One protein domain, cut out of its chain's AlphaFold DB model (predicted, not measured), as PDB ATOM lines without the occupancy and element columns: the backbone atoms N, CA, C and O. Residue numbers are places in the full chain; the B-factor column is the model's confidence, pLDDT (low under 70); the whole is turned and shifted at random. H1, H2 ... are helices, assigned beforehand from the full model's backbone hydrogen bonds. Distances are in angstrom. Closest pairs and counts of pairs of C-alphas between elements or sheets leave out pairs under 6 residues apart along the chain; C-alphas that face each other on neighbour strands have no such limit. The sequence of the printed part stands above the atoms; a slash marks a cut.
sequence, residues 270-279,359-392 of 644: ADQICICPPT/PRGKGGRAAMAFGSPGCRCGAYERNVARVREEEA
ATOM      1  N   ALA A 270      94.446 179.956 104.483       64.12
ATOM      2  CA  ALA A 270      93.468 179.106 105.147       64.12
ATOM      3  C   ALA A 270      94.217 178.079 106.001       64.12
ATOM      4  O   ALA A 270      94.387 176.927 105.595       64.12
ATOM      5  N   ASP A 271      94.692 178.523 107.164       65.31
ATOM      6  CA  ASP A 271      95.494 177.705 108.079       65.31
ATOM      7  C   ASP A 271      94.689 176.497 108.598       65.31
ATOM      8  O   ASP A 271      95.235 175.412 108.804       65.31
ATOM      9  N   GLN A 272      93.362 176.641 108.699       74.44
ATOM     10  CA  GLN A 272      92.427 175.529 108.863       74.44
ATOM     11  C   GLN A 272      91.752 175.191 107.530       74.44
ATOM     12  O   GLN A 272      90.694 175.724 107.189       74.44
ATOM     13  N   ILE A 273      92.362 174.267 106.782       77.06
ATOM     14  CA  ILE A 273      91.800 173.745 105.531       77.06
ATOM     15  C   ILE A 273      90.493 173.002 105.828       77.06
ATOM     16  O   ILE A 273      90.468 171.976 106.504       77.06
ATOM     17  N   CYS A 274      89.404 173.494 105.256       79.19
ATOM     18  CA  CYS A 274      88.097 172.867 105.268       79.19
ATOM     19  C   CYS A 274      88.135 171.495 104.568       79.19
ATOM     20  O   CYS A 274      88.312 171.404 103.352       79.19
ATOM     21  N   ILE A 275      87.932 170.428 105.350       72.75
ATOM     22  CA  ILE A 275      87.848 169.034 104.877       72.75
ATOM     23  C   ILE A 275      86.381 168.562 104.763       72.75
ATOM     24  O   ILE A 275      86.122 167.368 104.642       72.75
ATOM     25  N   CYS A 276      85.395 169.479 104.780       74.06
ATOM     26  CA  CYS A 276      84.024 169.132 104.381       74.06
ATOM     27  C   CYS A 276      84.079 168.519 102.968       74.06
ATOM     28  O   CYS A 276      84.519 169.221 102.047       74.06
ATOM     29  N   PRO A 277      83.612 167.273 102.738       62.56
ATOM     30  CA  PRO A 277      83.359 166.828 101.376       62.56
ATOM     31  C   PRO A 277      82.354 167.819 100.773       62.56
ATOM     32  O   PRO A 277      81.328 168.099 101.401       62.56
ATOM     33  N   PRO A 278      82.642 168.430  99.611       60.88
ATOM     34  CA  PRO A 278      81.747 169.429  99.063       60.88
ATOM     35  C   PRO A 278      80.423 168.749  98.724       60.88
ATOM     36  O   PRO A 278      80.384 167.884  97.853       60.88
ATOM     37  N   THR A 279      79.337 169.190  99.364       53.75
ATOM     38  CA  THR A 279      77.940 168.832  99.057       53.75
ATOM     39  C   THR A 279      77.489 169.462  97.732       53.75
ATOM     40  O   THR A 279      76.450 170.107  97.617       53.75
ATOM     41  N   PRO A 359      82.743 178.641  84.664       83.88
ATOM     42  CA  PRO A 359      84.114 178.769  85.150       83.88
ATOM     43  C   PRO A 359      84.119 179.040  86.659       83.88
ATOM     44  O   PRO A 359      83.595 180.054  87.116       83.88
ATOM     45  N   ARG A 360      84.754 178.160  87.445       79.00
ATOM     46  CA  ARG A 360      85.071 178.472  88.846       79.00
ATOM     47  C   ARG A 360      86.005 179.686  88.867       79.00
ATOM     48  O   ARG A 360      87.025 179.681  88.180       79.00
ATOM     49  N   GLY A 361      85.651 180.714  89.641       72.81
ATOM     50  CA  GLY A 361      86.429 181.952  89.735       72.81
ATOM     51  C   GLY A 361      87.869 181.724  90.211       72.81
ATOM     52  O   GLY A 361      88.185 180.686  90.801       72.81
ATOM     53  N   LYS A 362      88.748 182.711  89.980       59.19
ATOM     54  CA  LYS A 362      90.147 182.717  90.449       59.19
ATOM     55  C   LYS A 362      90.185 182.792  91.982       59.19
ATOM     56  O   LYS A 362      90.276 183.867  92.556       59.19
ATOM     57  N   GLY A 363      90.046 181.629  92.609       60.88
ATOM     58  CA  GLY A 363      89.805 181.473  94.042       60.88
ATOM     59  C   GLY A 363      89.020 180.205  94.390       60.88
ATOM     60  O   GLY A 363      89.169 179.710  95.491       60.88
ATOM     61  N   GLY A 364      88.271 179.584  93.468       63.44
ATOM     62  CA  GLY A 364      87.334 178.482  93.768       63.44
ATOM     63  C   GLY A 364      87.910 177.159  94.316       63.44
ATOM     64  O   GLY A 364      87.135 176.242  94.574       63.44
ATOM     65  N   ARG A 365      89.237 177.039  94.480       64.38
ATOM     66  CA  ARG A 365      89.890 176.009  95.320       64.38
ATOM     67  C   ARG A 365      90.290 176.570  96.688       64.38
ATOM     68  O   ARG A 365      89.977 175.950  97.692       64.38
ATOM     69  N   ALA A 366      90.892 177.761  96.731       66.94
ATOM     70  CA  ALA A 366      91.218 178.468  97.971       66.94
ATOM     71  C   ALA A 366      89.968 178.793  98.809       66.94
ATOM     72  O   ALA A 366      89.994 178.608 100.009       66.94
ATOM     73  N   ALA A 367      88.850 179.173  98.185       68.44
ATOM     74  CA  ALA A 367      87.566 179.385  98.851       68.44
ATOM     75  C   ALA A 367      86.912 178.073  99.327       68.44
ATOM     76  O   ALA A 367      86.224 178.070 100.337       68.44
ATOM     77  N   MET A 368      87.154 176.942  98.648       68.62
ATOM     78  CA  MET A 368      86.765 175.635  99.196       68.62
ATOM     79  C   MET A 368      87.623 175.267 100.411       68.62
ATOM     80  O   MET A 368      87.069 174.790 101.388       68.62
ATOM     81  N   ALA A 369      88.931 175.548 100.386       72.94
ATOM     82  CA  ALA A 369      89.831 175.334 101.522       72.94
ATOM     83  C   ALA A 369      89.571 176.299 102.696       72.94
ATOM     84  O   ALA A 369      89.656 175.886 103.843       72.94
ATOM     85  N   PHE A 370      89.206 177.553 102.431       77.19
ATOM     86  CA  PHE A 370      88.790 178.536 103.437       77.19
ATOM     87  C   PHE A 370      87.460 178.142 104.102       77.19
ATOM     88  O   PHE A 370      87.222 178.452 105.266       77.19
ATOM     89  N   GLY A 371      86.616 177.404 103.377       76.06
ATOM     90  CA  GLY A 371      85.308 176.944 103.822       76.06
ATOM     91  C   GLY A 371      84.159 177.775 103.255       76.06
ATOM     92  O   GLY A 371      84.326 178.894 102.773       76.06
ATOM     93  N   SER A 372      82.964 177.194 103.313       77.06
ATOM     94  CA  SER A 372      81.700 177.866 102.999       77.06
ATOM     95  C   SER A 372      80.994 178.261 104.301       77.06
ATOM     96  O   SER A 372      81.020 177.439 105.219       77.06
ATOM     97  N   PRO A 373      80.266 179.397 104.361       74.88
ATOM     98  CA  PRO A 373      79.394 179.747 105.493       74.88
ATOM     99  C   PRO A 373      78.324 178.693 105.844       74.88
ATOM    100  O   PRO A 373      77.650 178.815 106.858       74.88
ATOM    101  N   GLY A 374      78.114 177.685 104.986       72.44
ATOM    102  CA  GLY A 374      77.213 176.552 105.231       72.44
ATOM    103  C   GLY A 374      77.900 175.214 105.550       72.44
ATOM    104  O   GLY A 374      77.219 174.192 105.604       72.44
ATOM    105  N   CYS A 375      79.231 175.163 105.708       78.94
ATOM    106  CA  CYS A 375      79.953 173.927 106.045       78.94
ATOM    107  C   CYS A 375      80.107 173.780 107.565       78.94
ATOM    108  O   CYS A 375      80.806 174.549 108.216       78.94
ATOM    109  N   ARG A 376      79.520 172.717 108.127       77.25
ATOM    110  CA  ARG A 376      79.425 172.483 109.581       77.25
ATOM    111  C   ARG A 376      80.750 172.196 110.310       77.25
ATOM    112  O   ARG A 376      80.720 171.967 111.511       77.25
ATOM    113  N   CYS A 377      81.909 172.172 109.640       81.25
ATOM    114  CA  CYS A 377      83.183 171.824 110.292       81.25
ATOM    115  C   CYS A 377      83.859 172.993 111.044       81.25
ATOM    116  O   CYS A 377      84.953 172.819 111.591       81.25
ATOM    117  N   GLY A 378      83.264 174.191 111.047       80.12
ATOM    118  CA  GLY A 378      83.789 175.367 111.754       80.12
ATOM    119  C   GLY A 378      85.007 176.033 111.094       80.12
ATOM    120  O   GLY A 378      85.627 176.914 111.686       80.12
ATOM    121  N   ALA A 379      85.427 175.567 109.909       84.25
ATOM    122  CA  ALA A 379      86.626 176.082 109.242       84.25
ATOM    123  C   ALA A 379      86.410 177.496 108.689       84.25
ATOM    124  O   ALA A 379      87.315 178.317 108.785       84.25
ATOM    125  N   TYR A 380      85.214 177.798 108.171       84.88
ATOM    126  CA  TYR A 380      84.887 179.138 107.686       84.88
ATOM    127  C   TYR A 380      84.930 180.155 108.833       84.88
ATOM    128  O   TYR A 380      85.581 181.187 108.728       84.88
ATOM    129  N   GLU A 381      84.307 179.820 109.958       84.31
ATOM    130  CA  GLU A 381      84.212 180.645 111.158       84.31
ATOM    131  C   GLU A 381      85.601 180.930 111.741       84.31
ATOM    132  O   GLU A 381      85.930 182.088 111.992       84.31
ATOM    133  N   ARG A 382      86.448 179.898 111.883       83.00
ATOM    134  CA  ARG A 382      87.832 180.051 112.369       83.00
ATOM    135  C   ARG A 382      88.711 180.837 111.396       83.00
ATOM    136  O   ARG A 382      89.453 181.712 111.831       83.00
ATOM    137  N   ASN A 383      88.607 180.583 110.090       84.50
ATOM    138  CA  ASN A 383      89.368 181.339 109.095       84.50
ATOM    139  C   ASN A 383      88.910 182.812 109.029       84.50
ATOM    140  O   ASN A 383      89.750 183.683 108.835       84.50
ATOM    141  N   VAL A 384      87.623 183.121 109.245       84.50
ATOM    142  CA  VAL A 384      87.114 184.505 109.353       84.50
ATOM    143  C   VAL A 384      87.541 185.183 110.658       84.50
ATOM    144  O   VAL A 384      87.884 186.362 110.623       84.50
ATOM    145  N   ALA A 385      87.550 184.473 111.792       83.19
ATOM    146  CA  ALA A 385      88.030 185.012 113.069       83.19
ATOM    147  C   ALA A 385      89.502 185.443 112.970       83.19
ATOM    148  O   ALA A 385      89.808 186.616 113.167       83.19
ATOM    149  N   ARG A 386      90.367 184.540 112.492       81.38
ATOM    150  CA  ARG A 386      91.796 184.792 112.252       81.38
ATOM    151  C   ARG A 386      92.054 185.997 111.338       81.38
ATOM    152  O   ARG A 386      93.002 186.739 111.548       81.38
ATOM    153  N   VAL A 387      91.209 186.223 110.328       82.25
ATOM    154  CA  VAL A 387      91.326 187.403 109.445       82.25
ATOM    155  C   VAL A 387      90.971 188.697 110.168       82.25
ATOM    156  O   VAL A 387      91.641 189.698 109.957       82.25
ATOM    157  N   ARG A 388      89.971 188.684 111.055       82.25
ATOM    158  CA  ARG A 388      89.651 189.848 111.898       82.25
ATOM    159  C   ARG A 388      90.752 190.130 112.916       82.25
ATOM    160  O   ARG A 388      91.000 191.291 113.210       82.25
ATOM    161  N   GLU A 389      91.412 189.095 113.427       78.25
ATOM    162  CA  GLU A 389      92.581 189.212 114.309       78.25
ATOM    163  C   GLU A 389      93.792 189.798 113.556       78.25
ATOM    164  O   GLU A 389      94.405 190.746 114.040       78.25
ATOM    165  N   GLU A 390      94.084 189.321 112.337       77.31
ATOM    166  CA  GLU A 390      95.108 189.905 111.450       77.31
ATOM    167  C   GLU A 390      94.793 191.365 111.070       77.31
ATOM    168  O   GLU A 390      95.690 192.206 111.064       77.31
ATOM    169  N   GLU A 391      93.531 191.690 110.769       75.44
ATOM    170  CA  GLU A 391      93.093 193.057 110.452       75.44
ATOM    171  C   GLU A 391      93.129 193.979 111.684       75.44
ATOM    172  O   GLU A 391      93.491 195.146 111.546       75.44
ATOM    173  N   ALA A 392      92.823 193.475 112.886       75.12
ATOM    174  CA  ALA A 392      92.885 194.241 114.134       75.12
ATOM    175  C   ALA A 392      94.330 194.502 114.593       75.12
ATOM    176  O   ALA A 392      94.673 195.643 114.901       75.12
TER     177      ALA A 392
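AT A GLANCE: This is residues 270 to 279 and 359 to 392 of the 644 residues of the protein "HMG box domain-containing protein" of Baudoinia panamericana (strain UAMH 10762) (UniProt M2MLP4). One straight helix, H2, runs away from a looped end, where the short helix H1, the loop of residues 371 to 378 and the stretch of residues 270 to 274 lie together. Residues 359 to 365 stick out free before H1. The printed part has 44 residues and two named helices, H1 then H2, with no named strand; the class is all helix, though 19 of the 44 residues are in named elements. It is only just compact, close to loose, with a radius of gyration of the C-alphas of 10.7 A and spans of 33 by 23 by 15 A.

IN THESE COORDINATES: H2, residues 379 to 392, is 19.8 A long, from C-alpha 379 at (86.626, 176.082, 109.242) to C-alpha 392 at (92.885, 194.241, 114.134). H1 holds residues 366 to 370.

HOW THE PARTS SIT: H2, with residues 379 to 383 alone, only just touches H1, with 3 pairs of C-alphas within 8 A; the closest C-alphas, of Phe 370 and Tyr 380, are 5.8 A apart. In H1 and H2 every O i to N i+4 pair is within hydrogen-bond range.

THE WHOLE: The C-alphas farthest apart, of Pro 359 and Ala 392, are 34.0 A apart. Residues 280 to 358 are not printed; C-alphas 279 and 359 are 18.2 A apart across this cut. The link from H1 to H2 is short. Residues 270 to 271, 277 to 279 and 362 to 368 have pLDDT under 70.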